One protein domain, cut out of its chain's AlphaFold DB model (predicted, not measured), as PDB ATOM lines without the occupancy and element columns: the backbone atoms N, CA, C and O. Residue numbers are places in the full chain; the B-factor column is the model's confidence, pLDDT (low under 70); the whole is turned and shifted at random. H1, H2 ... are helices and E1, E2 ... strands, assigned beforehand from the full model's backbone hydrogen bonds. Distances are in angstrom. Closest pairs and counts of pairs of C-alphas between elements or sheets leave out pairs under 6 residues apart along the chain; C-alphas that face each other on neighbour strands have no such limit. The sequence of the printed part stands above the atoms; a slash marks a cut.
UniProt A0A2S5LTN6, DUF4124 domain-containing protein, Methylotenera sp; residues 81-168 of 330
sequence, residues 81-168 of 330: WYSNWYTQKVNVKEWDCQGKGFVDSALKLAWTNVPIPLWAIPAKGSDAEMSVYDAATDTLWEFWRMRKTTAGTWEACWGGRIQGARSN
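This is residues 81 to 168 of the 330 residues of the protein "DUF4124 domain-containing protein" of Methylotenera sp (UniProt A0A2S5LTN6). Little regular structure is here: a small antiparallel sheet, E1 E2 E4, forms a wall, and loops with one short helix, H1, cover one face. The 88 printed residues, compact with a radius of gyration of the C-alphas of 12.5 A, span 35 by 26 by 22 A. Only 26 are in named elements, H1 E1 E2 E3 E4 along the chain; the class is mixed.

Start at inner strand E2, residues 139 to 144. E1, residues 130 to 134, forms a hairpin with it; find N 132 and O 141 2.9 A apart. E4, residues 158 to 163, is antiparallel to E2, with N 142 and O 160 3.0 A apart. H1, residues 105 to 110, is on the sheet over E4, at a height of 8.0 A; its O i to N i+4 pairs are within hydrogen-bond range. E3, residues 154 to 156, pairs with no named strand.

Find C-alpha 130 at (-95.906, 74.047, -7.917); E1 runs 13.6 A. E2 runs 17.1 A, H1 8.6 A and E3 7.1 A. E4 runs 17.0 A to C-alpha 163 at (-79.249, 72.848, -9.074).

The printed part has no cut. The H1 to E1 link is long, 19 residues. No printed residue is under 70 in pLDDT.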
ATOM      1  N   TRP A  81     -92.832  79.875  -5.579       95.56
ATOM      2  CA  TRP A  81     -92.500  80.174  -4.197       95.56
ATOM      3  C   TRP A  81     -91.010  80.436  -4.053       95.56
ATOM      4  O   TRP A  81     -90.182  79.565  -4.317       95.56
ATOM      5  N   TYR A  82     -90.676  81.635  -3.594       92.62
ATOM      6  CA  TYR A  82     -89.311  82.002  -3.247       92.62
ATOM      7  C   TYR A  82     -89.065  81.687  -1.776       92.62
ATOM      8  O   TYR A  82     -89.823  82.122  -0.906       92.62
ATOM      9  N   SER A  83     -88.009  80.928  -1.507       91.00
ATOM     10  CA  SER A  83     -87.580  80.628  -0.143       91.00
ATOM     11  C   SER A  83     -86.527  81.616   0.359       91.00
ATOM     12  O   SER A  83     -85.961  82.414  -0.390       91.00
ATOM     13  N   ASN A  84     -86.293  81.585   1.664       87.75
ATOM     14  CA  ASN A  84     -85.280  82.368   2.362       87.75
ATOM     15  C   ASN A  84     -84.652  81.525   3.483       87.75
ATOM     16  O   ASN A  84     -85.040  80.379   3.711       87.75
ATOM     17  N   TRP A  85     -83.703  82.112   4.212       85.69
ATOM     18  CA  TRP A  85     -82.902  81.408   5.217       85.69
ATOM     19  C   TRP A  85     -83.710  80.782   6.370       85.69
ATOM     20  O   TRP A  85     -83.224  79.844   6.993       85.69
ATOM     21  N   TYR A  86     -84.930  81.258   6.642       90.94
ATOM     22  CA  TYR A  86     -85.812  80.720   7.687       90.94
ATOM     23  C   TYR A  86     -86.916  79.804   7.139       90.94
ATOM     24  O   TYR A  86     -87.744  79.302   7.901       90.94
ATOM     25  N   THR A  87     -86.961  79.577   5.824       95.50
ATOM     26  CA  THR A  87     -87.950  78.682   5.219       95.50
ATOM     27  C   THR A  87     -87.664  77.241   5.632       95.50
ATOM     28  O   THR A  87     -86.569  76.722   5.412       95.50
ATOM     29  N   GLN A  88     -88.662  76.579   6.223       94.69
ATOM     30  CA  GLN A  88     -88.527  75.194   6.656       94.69
ATOM     31  C   GLN A  88     -88.254  74.277   5.460       94.69
ATOM     32  O   GLN A  88     -88.941  74.324   4.438       94.69
ATOM     33  N   LYS A  89     -87.258  73.405   5.617       97.19
ATOM     34  CA  LYS A  89     -86.939  72.367   4.640       97.19
ATOM     35  C   LYS A  89     -87.737  71.108   4.945       97.19
ATOM     36  O   LYS A  89     -87.798  70.665   6.090       97.19
ATOM     37  N   VAL A  90     -88.348  70.541   3.914       97.44
ATOM     38  CA  VAL A  90     -89.172  69.334   4.001       97.44
ATOM     39  C   VAL A  90     -88.773  68.352   2.910       97.44
ATOM     40  O   VAL A  90     -88.276  68.740   1.855       97.44
ATOM     41  N   ASN A  91     -89.009  67.067   3.153       97.88
ATOM     42  CA  ASN A  91     -88.891  66.057   2.108       97.88
ATOM     43  C   ASN A  91     -90.238  65.928   1.394       97.88
ATOM     44  O   ASN A  91     -91.262  65.736   2.055       97.88
ATOM     45  N   VAL A  92     -90.230  66.006   0.065       98.50
ATOM     46  CA  VAL A  92     -91.409  65.719  -0.760       98.50
ATOM     47  C   VAL A  92     -91.326  64.265  -1.209       98.50
ATOM     48  O   VAL A  92     -90.306  63.832  -1.743       98.50
ATOM     49  N   LYS A  93     -92.380  63.486  -0.958       98.00
ATOM     50  CA  LYS A  93     -92.435  62.079  -1.377       98.00
ATOM     51  C   LYS A  93     -93.032  61.962  -2.773       98.00
ATOM     52  O   LYS A  93     -94.004  62.645  -3.086       98.00
ATOM     53  N   GLU A  94     -92.498  61.059  -3.590       97.75
ATOM     54  CA  GLU A  94     -93.223  60.651  -4.789       97.75
ATOM     55  C   GLU A  94     -94.427  59.797  -4.395       97.75
ATOM     56  O   GLU A  94     -94.304  58.885  -3.574       97.75
ATOM     57  N   TRP A  95     -95.580  60.094  -4.983       96.25
ATOM     58  CA  TRP A  95     -96.744  59.223  -4.927       96.25
ATOM     59  C   TRP A  95     -97.081  58.755  -6.339       96.25
ATOM     60  O   TRP A  95     -97.178  59.560  -7.264       96.25
ATOM     61  N   ASP A  96     -97.255  57.444  -6.508       94.88
ATOM     62  CA  ASP A  96     -97.436  56.825  -7.821       94.88
ATOM     63  C   ASP A  96     -98.853  57.050  -8.366       94.88
ATOM     64  O   ASP A  96     -99.701  56.161  -8.411       94.88
ATOM     65  N   CYS A  97     -99.129  58.285  -8.771       95.38
ATOM     66  CA  CYS A  97    -100.402  58.640  -9.378       95.38
ATOM     67  C   CYS A  97    -100.553  58.109 -10.812       95.38
ATOM     68  O   CYS A  97    -101.648  58.168 -11.369       95.38
ATOM     69  N   GLN A  98     -99.451  57.649 -11.409       93.94
ATOM     70  CA  GLN A  98     -99.385  57.123 -12.769       93.94
ATOM     71  C   GLN A  98     -99.591  55.602 -12.814       93.94
ATOM     72  O   GLN A  98     -99.792  55.063 -13.898       93.94
ATOM     73  N   GLY A  99     -99.553  54.913 -11.667       95.38
ATOM     74  CA  GLY A  99     -99.697  53.459 -11.585       95.38
ATOM     75  C   GLY A  99     -98.503  52.694 -12.162       95.38
ATOM     76  O   GLY A  99     -98.682  51.625 -12.740       95.38
ATOM     77  N   LYS A 100     -97.292  53.249 -12.050       93.62
ATOM     78  CA  LYS A 100     -96.039  52.661 -12.553       93.62
ATOM     79  C   LYS A 100     -95.556  51.473 -11.712       93.62
ATOM     80  O   LYS A 100     -94.765  50.671 -12.200       93.62
ATOM     81  N   GLY A 101     -95.973  51.380 -10.451       95.12
ATOM     82  CA  GLY A 101     -95.521  50.369  -9.493       95.12
ATOM     83  C   GLY A 101     -94.145  50.646  -8.874       95.12
ATOM     84  O   GLY A 101     -93.613  49.785  -8.176       95.12
ATOM     85  N   PHE A 102     -93.555  51.824  -9.104       93.44
ATOM     86  CA  PHE A 102     -92.282  52.238  -8.507       93.44
ATOM     87  C   PHE A 102     -92.235  53.750  -8.246       93.44
ATOM     88  O   PHE A 102     -93.006  54.514  -8.825       93.44
ATOM     89  N   VAL A 103     -91.291  54.164  -7.395       93.62
ATOM     90  CA  VAL A 103     -90.897  55.570  -7.198       93.62
ATOM     91  C   VAL A 103     -89.495  55.796  -7.761       93.62
ATOM     92  O   VAL A 103     -88.610  54.951  -7.604       93.62
ATOM     93  N   ASP A 104     -89.287  56.919  -8.432       96.69
ATOM     94  CA  ASP A 104     -88.034  57.292  -9.065       96.69
ATOM     95  C   ASP A 104     -86.982  57.667  -8.009       96.69
ATOM     96  O   ASP A 104     -87.153  58.552  -7.165       96.69
ATOM     97  N   SER A 105     -85.856  56.953  -8.042       95.75
ATOM     98  CA  SER A 105     -84.782  57.126  -7.060       95.75
ATOM     99  C   SER A 105     -84.086  58.490  -7.152       95.75
ATOM    100  O   SER A 105     -83.650  59.022  -6.126       95.75
ATOM    101  N   ALA A 106     -84.018  59.089  -8.343       96.25
ATOM    102  CA  ALA A 106     -83.406  60.394  -8.539       96.25
ATOM    103  C   ALA A 106     -84.344  61.517  -8.086       96.25
ATOM    104  O   ALA A 106     -83.867  62.461  -7.456       96.25
ATOM    105  N   LEU A 107     -85.660  61.402  -8.308       97.19
ATOM    106  CA  LEU A 107     -86.643  62.324  -7.727       97.19
ATOM    107  C   LEU A 107     -86.653  62.234  -6.205       97.19
ATOM    108  O   LEU A 107     -86.595  63.266  -5.540       97.19
ATOM    109  N   LYS A 108     -86.608  61.021  -5.641       96.12
ATOM    110  CA  LYS A 108     -86.487  60.824  -4.190       96.12
ATOM    111  C   LYS A 108     -85.293  61.583  -3.605       96.12
ATOM    112  O   LYS A 108     -85.432  62.188  -2.546       96.12
ATOM    113  N   LEU A 109     -84.139  61.565  -4.277       96.19
ATOM    114  CA  LEU A 109     -82.958  62.327  -3.858       96.19
ATOM    115  C   LEU A 109     -83.141  63.836  -4.087       96.19
ATOM    116  O   LEU A 109     -82.863  64.641  -3.197       96.19
ATOM    117  N   ALA A 110     -83.623  64.221  -5.268       96.88
ATOM    118  CA  ALA A 110     -83.818  65.608  -5.673       96.88
ATOM    119  C   ALA A 110     -84.825  66.354  -4.786       96.88
ATOM    120  O   ALA A 110     -84.735  67.570  -4.640       96.88
ATOM    121  N   TRP A 111     -85.767  65.639  -4.184       97.94
ATOM    122  CA  TRP A 111     -86.830  66.187  -3.347       97.94
ATOM    123  C   TRP A 111     -86.559  66.076  -1.845       97.94
ATOM    124  O   TRP A 111     -87.463  66.244  -1.022       97.94
ATOM    125  N   THR A 112     -85.303  65.834  -1.474       97.19
ATOM    126  CA  THR A 112     -84.853  66.006  -0.094       97.19
ATOM    127  C   THR A 112     -84.617  67.481   0.221       97.19
ATOM    128  O   THR A 112     -84.116  68.234  -0.613       97.19
ATOM    129  N   ASN A 113     -84.951  67.893   1.447       96.94
ATOM    130  CA  ASN A 113     -84.652  69.228   1.977       96.94
ATOM    131  C   ASN A 113     -85.157  70.409   1.117       96.94
ATOM    132  O   ASN A 113     -84.508  71.456   1.057       96.94
ATOM    133  N   VAL A 114     -86.321  70.266   0.480       98.31
ATOM    134  CA  VAL A 114     -86.949  71.323  -0.325       98.31
ATOM    135  C   VAL A 114     -87.438  72.437   0.612       98.31
ATOM    136  O   VAL A 114     -88.210  72.146   1.532       98.31
ATOM    137  N   PRO A 115     -87.033  73.703   0.419       97.81
ATOM    138  CA  PRO A 115     -87.467  74.805   1.270       97.81
ATOM    139  C   PRO A 115     -88.862  75.288   0.850       97.81
ATOM    140  O   PRO A 115     -89.000  76.172   0.007       97.81
ATOM    141  N   ILE A 116     -89.912  74.703   1.428       97.75
ATOM    142  CA  ILE A 116     -91.307  75.031   1.095       97.75
ATOM    143  C   ILE A 116     -91.865  76.015   2.136       97.75
ATOM    144  O   ILE A 116     -91.995  75.638   3.304       97.75
ATOM    145  N   PRO A 117     -92.236  77.256   1.753       95.38
ATOM    146  CA  PRO A 117     -92.881  78.198   2.668       95.38
ATOM    147  C   PRO A 117     -94.175  77.643   3.276       95.38
ATOM    148  O   PRO A 117     -94.916  76.909   2.625       95.38
ATOM    149  N   LEU A 118     -94.489  78.034   4.515       93.75
ATOM    150  CA  LEU A 118     -95.646  77.501   5.248       93.75
ATOM    151  C   LEU A 118     -96.988  77.755   4.534       93.75
ATOM    152  O   LEU A 118     -97.887  76.919   4.596       93.75
ATOM    153  N   TRP A 119     -97.100  78.893   3.852       92.94
ATOM    154  CA  TRP A 119     -98.269  79.333   3.080       92.94
ATOM    155  C   TRP A 119     -98.250  78.862   1.618       92.94
ATOM    156  O   TRP A 119     -99.129  79.234   0.839       92.94
ATOM    157  N   ALA A 120     -97.247  78.078   1.213       96.50
ATOM    158  CA  ALA A 120     -97.187  77.553  -0.139       96.50
ATOM    159  C   ALA A 120     -98.358  76.597  -0.383       96.50
ATOM    160  O   ALA A 120     -98.613  75.674   0.394       96.50
ATOM    161  N   ILE A 121     -99.045  76.810  -1.499       97.50
ATOM    162  CA  ILE A 121    -100.072  75.911  -2.018       97.50
ATOM    163  C   ILE A 121     -99.823  75.671  -3.508       97.50
ATOM    164  O   ILE A 121     -99.265  76.548  -4.177       97.50
ATOM    165  N   PRO A 122    -100.209  74.502  -4.040       97.94
ATOM    166  CA  PRO A 122    -100.119  74.239  -5.467       97.94
ATOM    167  C   PRO A 122    -101.192  74.994  -6.260       97.94
ATOM    168  O   PRO A 122    -102.146  75.547  -5.702       97.94
ATOM    169  N   ALA A 123    -101.042  74.998  -7.583       98.19
ATOM    170  CA  ALA A 123    -102.049  75.501  -8.504       98.19
ATOM    171  C   ALA A 123    -103.393  74.768  -8.341       98.19
ATOM    172  O   ALA A 123    -103.459  73.623  -7.891       98.19
ATOM    173  N   LYS A 124    -104.482  75.411  -8.776       97.50
ATOM    174  CA  LYS A 124    -105.747  74.706  -9.026       97.50
ATOM    175  C   LYS A 124    -105.640  73.843 -10.295       97.50
ATOM    176  O   LYS A 124    -104.671  73.923 -11.052       97.50
ATOM    177  N   GLY A 125    -106.690  73.071 -10.569       95.81
ATOM    178  CA  GLY A 125    -106.737  72.137 -11.696       95.81
ATOM    179  C   GLY A 125    -106.187  70.761 -11.321       95.81
ATOM    180  O   GLY A 125    -105.657  70.574 -10.226       95.81
ATOM    181  N   SER A 126    -106.344  69.787 -12.216       95.88
ATOM    182  CA  SER A 126    -105.897  68.404 -11.979       95.88
ATOM    183  C   SER A 126    -104.387  68.274 -11.791       95.88
ATOM    184  O   SER A 126    -103.930  67.347 -11.119       95.88
ATOM    185  N   ASP A 127    -103.636  69.207 -12.372       96.00
ATOM    186  CA  ASP A 127    -102.184  69.128 -12.490       96.00
ATOM    187  C   ASP A 127    -101.485  69.623 -11.231       96.00
ATOM    188  O   ASP A 127    -100.357  69.217 -10.984       96.00
ATOM    189  N   ALA A 128    -102.163  70.454 -10.424       98.00
ATOM    190  CA  ALA A 128    -101.701  70.959  -9.130       98.00
ATOM    191  C   ALA A 128    -100.193  71.268  -9.111       98.00
ATOM    192  O   ALA A 128     -99.437  70.764  -8.279       98.00
ATOM    193  N   GLU A 129     -99.756  72.049 -10.099       97.88
ATOM    194  CA  GLU A 129     -98.347  72.361 -10.314       97.88
ATOM    195  C   GLU A 129     -97.832  73.260  -9.194       97.88
ATOM    196  O   GLU A 129     -98.583  74.067  -8.637       97.88
ATOM    197  N   MET A 130     -96.552  73.142  -8.861       98.31
ATOM    198  CA  MET A 130     -95.906  74.047  -7.917       98.31
ATOM    199  C   MET A 130     -94.423  74.178  -8.239       98.31
ATOM    200  O   MET A 130     -93.747  73.167  -8.428       98.31
ATOM    201  N   SER A 131     -93.915  75.408  -8.242       97.75
ATOM    202  CA  SER A 131     -92.495  75.707  -8.410       97.75
ATOM    203  C   SER A 131     -91.950  76.318  -7.118       97.75
ATOM    204  O   SER A 131     -92.601  77.146  -6.480       97.75
ATOM    205  N   VAL A 132     -90.749  75.911  -6.720       97.50
ATOM    206  CA  VAL A 132     -90.019  76.465  -5.573       97.50
ATOM    207  C   VAL A 132     -88.632  76.851  -6.051       97.50
ATOM    208  O   VAL A 132     -87.931  76.017  -6.618       97.50
ATOM    209  N   TYR A 133     -88.221  78.088  -5.810       96.12
ATOM    210  CA  TYR A 133     -86.872  78.546  -6.111       96.12
ATOM    211  C   TYR A 133     -86.182  79.060  -4.846       96.12
ATOM    212  O   TYR A 133     -86.732  79.850  -4.073       96.12
ATOM    213  N   ASP A 134     -84.960  78.587  -4.630       95.00
ATOM    214  CA  ASP A 134     -84.077  79.029  -3.560       95.00
ATOM    215  C   ASP A 134     -82.858  79.730  -4.158       95.00
ATOM    216  O   ASP A 134     -81.955  79.098  -4.705       95.00
ATOM    217  N   ALA A 135     -82.828  81.055  -4.030       92.25
ATOM    218  CA  ALA A 135     -81.746  81.878  -4.549       92.25
ATOM    219  C   ALA A 135     -80.424  81.697  -3.781       92.25
ATOM    220  O   ALA A 135     -79.373  82.043  -4.327       92.25
ATOM    221  N   ALA A 136     -80.463  81.192  -2.538       92.12
ATOM    222  CA  ALA A 136     -79.267  80.962  -1.728       92.12
ATOM    223  C   ALA A 136     -78.523  79.697  -2.168       92.12
ATOM    224  O   ALA A 136     -77.295  79.687  -2.211       92.12
ATOM    225  N   THR A 137     -79.263  78.646  -2.527       93.81
ATOM    226  CA  THR A 137     -78.687  77.400  -3.064       93.81
ATOM    227  C   THR A 137     -78.713  77.327  -4.591       93.81
ATOM    228  O   THR A 137     -78.298  76.316  -5.154       93.81
ATOM    229  N   ASP A 138     -79.206  78.376  -5.258       95.19
ATOM    230  CA  ASP A 138     -79.406  78.448  -6.710       95.19
ATOM    231  C   ASP A 138     -80.130  77.208  -7.258       95.19
ATOM    232  O   ASP A 138     -79.700  76.569  -8.222       95.19
ATOM    233  N   THR A 139     -81.200  76.806  -6.569       97.00
ATOM    234  CA  THR A 139     -81.910  75.560  -6.865       97.00
ATOM    235  C   THR A 139     -83.383  75.817  -7.153       97.00
ATOM    236  O   THR A 139     -84.094  76.436  -6.361       97.00
ATOM    237  N   LEU A 140     -83.841  75.319  -8.300       97.75
ATOM    238  CA  LEU A 140     -85.240  75.275  -8.708       97.75
ATOM    239  C   LEU A 140     -85.776  73.856  -8.533       97.75
ATOM    240  O   LEU A 140     -85.159  72.894  -8.991       97.75
ATOM    241  N   TRP A 141     -86.966  73.744  -7.961       98.44
ATOM    242  CA  TRP A 141     -87.784  72.540  -7.977       98.44
ATOM    243  C   TRP A 141     -89.110  72.830  -8.658       98.44
ATOM    244  O   TRP A 141     -89.710  73.879  -8.430       98.44
ATOM    245  N   GLU A 142     -89.593  71.874  -9.442       97.81
ATOM    246  CA  GLU A 142     -90.960  71.886  -9.955       97.81
ATOM    247  C   GLU A 142     -91.623  70.542  -9.705       97.81
ATOM    248  O   GLU A 142     -90.978  69.496  -9.790       97.81
ATOM    249  N   PHE A 143     -92.909  70.594  -9.378       98.56
ATOM    250  CA  PHE A 143     -93.704  69.447  -8.975       98.56
ATOM    251  C   PHE A 143     -94.978  69.377  -9.811       98.56
ATOM    252  O   PHE A 143     -95.647  70.389 -10.031       98.56
ATOM    253  N   TRP A 144     -95.321  68.168 -10.240       98.31
ATOM    254  CA  TRP A 144     -96.585  67.818 -10.869       98.31
ATOM    255  C   TRP A 144     -97.447  67.035  -9.886       98.31
ATOM    256  O   TRP A 144     -96.963  66.142  -9.186       98.31
ATOM    257  N   ARG A 145     -98.737  67.359  -9.842       98.12
ATOM    258  CA  ARG A 145     -99.724  66.844  -8.889       98.12
ATOM    259  C   ARG A 145     -99.246  66.929  -7.446       98.12
ATOM    260  O   ARG A 145     -99.297  65.950  -6.692       98.12
ATOM    261  N   MET A 146     -98.762  68.113  -7.089       98.31
ATOM    262  CA  MET A 146     -98.322  68.416  -5.741       98.31
ATOM    263  C   MET A 146     -99.527  68.433  -4.801       98.31
ATOM    264  O   MET A 146    -100.573  69.008  -5.105       98.31
ATOM    265  N   ARG A 147     -99.385  67.819  -3.629       97.56
ATOM    266  CA  ARG A 147    -100.401  67.829  -2.576       97.56
ATOM    267  C   ARG A 147     -99.769  67.792  -1.196       97.56
ATOM    268  O   ARG A 147     -98.674  67.268  -1.011       97.56
ATOM    269  N   LYS A 148    -100.511  68.294  -0.213       96.62
ATOM    270  CA  LYS A 148    -100.217  68.088   1.204       96.62
ATOM    271  C   LYS A 148    -101.270  67.145   1.773       96.62
ATOM    272  O   LYS A 148    -102.461  67.429   1.669       96.62
ATOM    273  N   THR A 149    -100.848  66.004   2.307       96.12
ATOM    274  CA  THR A 149    -101.764  65.031   2.912       96.12
ATOM    275  C   THR A 149    -102.363  65.584   4.203       96.12
ATOM    276  O   THR A 149    -101.848  66.540   4.786       96.12
ATOM    277  N   THR A 150    -103.431  64.957   4.696       94.38
ATOM    278  CA  THR A 150    -104.042  65.305   5.992       94.38
ATOM    279  C   THR A 150    -103.071  65.145   7.165       94.38
ATOM    280  O   THR A 150    -103.159  65.888   8.134       94.38
ATOM    281  N   ALA A 151    -102.091  64.243   7.049       93.94
ATOM    282  CA  ALA A 151    -100.993  64.079   8.005       93.94
ATOM    283  C   ALA A 151     -99.882  65.146   7.865       93.94
ATOM    284  O   ALA A 151     -98.856  65.067   8.537       93.94
ATOM    285  N   GLY A 152    -100.035  66.120   6.962       93.06
ATOM    286  CA  GLY A 152     -99.089  67.219   6.757       93.06
ATOM    287  C   GLY A 152     -97.881  66.884   5.877       93.06
ATOM    288  O   GLY A 152     -97.011  67.739   5.710       93.06
ATOM    289  N   THR A 153     -97.822  65.684   5.290       95.88
ATOM    290  CA  THR A 153     -96.728  65.275   4.393       95.88
ATOM    291  C   THR A 153     -96.929  65.862   3.001       95.88
ATOM    292  O   THR A 153     -98.021  65.783   2.441       95.88
ATOM    293  N   TRP A 154     -95.868  66.423   2.430       98.38
ATOM    294  CA  TRP A 154     -95.851  66.872   1.043       98.38
ATOM    295  C   TRP A 154     -95.566  65.707   0.093       98.38
ATOM    296  O   TRP A 154     -94.623  64.942   0.304       98.38
ATOM    297  N   GLU A 155     -96.365  65.595  -0.966       98.44
ATOM    298  CA  GLU A 155     -96.219  64.575  -2.004       98.44
ATOM    299  C   GLU A 155     -96.382  65.183  -3.403       98.44
ATOM    300  O   GLU A 155     -97.201  66.081  -3.592       98.44
ATOM    301  N   ALA A 156     -95.651  64.668  -4.389       98.50
ATOM    302  CA  ALA A 156     -95.793  65.002  -5.809       98.50
ATOM    303  C   ALA A 156     -95.756  63.732  -6.665       98.50
ATOM    304  O   ALA A 156     -95.192  62.728  -6.250       98.50
ATOM    305  N   CYS A 157     -96.374  63.746  -7.842       97.88
ATOM    306  CA  CYS A 157     -96.401  62.569  -8.710       97.88
ATOM    307  C   CYS A 157     -95.217  62.512  -9.679       97.88
ATOM    308  O   CYS A 157     -94.720  61.441 -10.003       97.88
ATOM    309  N   TRP A 158     -94.762  63.673 -10.144       98.00
ATOM    310  CA  TRP A 158     -93.565  63.813 -10.967       98.00
ATOM    311  C   TRP A 158     -93.001  65.225 -10.807       98.00
ATOM    312  O   TRP A 158     -93.546  66.029 -10.049       98.00
ATOM    313  N   GLY A 159     -91.914  65.542 -11.503       97.81
ATOM    314  CA  GLY A 159     -91.344  66.884 -11.509       97.81
ATOM    315  C   GLY A 159     -89.844  66.858 -11.744       97.81
ATOM    316  O   GLY A 159     -89.339  66.010 -12.479       97.81
ATOM    317  N   GLY A 160     -89.114  67.798 -11.154       97.56
ATOM    318  CA  GLY A 160     -87.670  67.881 -11.335       97.56
ATOM    319  C   GLY A 160     -86.974  68.839 -10.381       97.56
ATOM    320  O   GLY A 160     -87.607  69.584  -9.634       97.56
ATOM    321  N   ARG A 161     -85.639  68.814 -10.439       98.00
ATOM    322  CA  ARG A 161     -84.752  69.763  -9.766       98.00
ATOM    323  C   ARG A 161     -83.671  70.240 -10.729       98.00
ATOM    324  O   ARG A 161     -83.045  69.420 -11.398       98.00
ATOM    325  N   ILE A 162     -83.417  71.543 -10.744       97.94
ATOM    326  CA  ILE A 162     -82.229  72.155 -11.343       97.94
ATOM    327  C   ILE A 162     -81.428  72.764 -10.202       97.94
ATOM    328  O   ILE A 162     -81.884  73.712  -9.575       97.94
ATOM    329  N   GLN A 163     -80.245  72.220  -9.939       96.62
ATOM    330  CA  GLN A 163     -79.249  72.848  -9.074       96.62
ATOM    331  C   GLN A 163     -78.273  73.631  -9.961       96.62
ATOM    332  O   GLN A 163     -77.850  73.111 -10.994       96.62
ATOM    333  N   GLY A 164     -77.940  74.865  -9.581       96.62
ATOM    334  CA  GLY A 164     -77.172  75.779 -10.428       96.62
ATOM    335  C   GLY A 164     -78.031  76.435 -11.514       96.62
ATOM    336  O   GLY A 164     -77.613  76.486 -12.676       96.62
ATOM    337  N   ALA A 165     -79.248  76.875 -11.170       96.12
ATOM    338  CA  ALA A 165     -80.200  77.440 -12.126       96.12
ATOM    339  C   ALA A 165     -79.589  78.594 -12.931       96.12
ATOM    340  O   ALA A 165     -79.687  78.565 -14.157       96.12
ATOM    341  N   ARG A 166     -78.836  79.503 -12.296       95.38
ATOM    342  CA  ARG A 166     -78.187  80.655 -12.958       95.38
ATOM    343  C   ARG A 166     -77.158  80.285 -14.024       95.38
ATOM    344  O   ARG A 166     -76.747  81.147 -14.788       95.38
ATOM    345  N   SER A 167     -76.721  79.031 -14.077       96.19
ATOM    346  CA  SER A 167     -75.824  78.510 -15.121       96.19
ATOM    347  C   SER A 167     -76.527  77.567 -16.104       96.19
ATOM    348  O   SER A 167     -75.980  77.223 -17.153       96.19
ATOM    349  N   ASN A 168     -77.757  77.161 -15.793       96.75
ATOM    350  CA  ASN A 168     -78.545  76.241 -16.596       96.75
ATOM    351  C   ASN A 168     -79.172  76.963 -17.802       96.75
ATOM    352  O   ASN A 168     -79.553  78.128 -17.723       96.75
TER     353      ASN A 168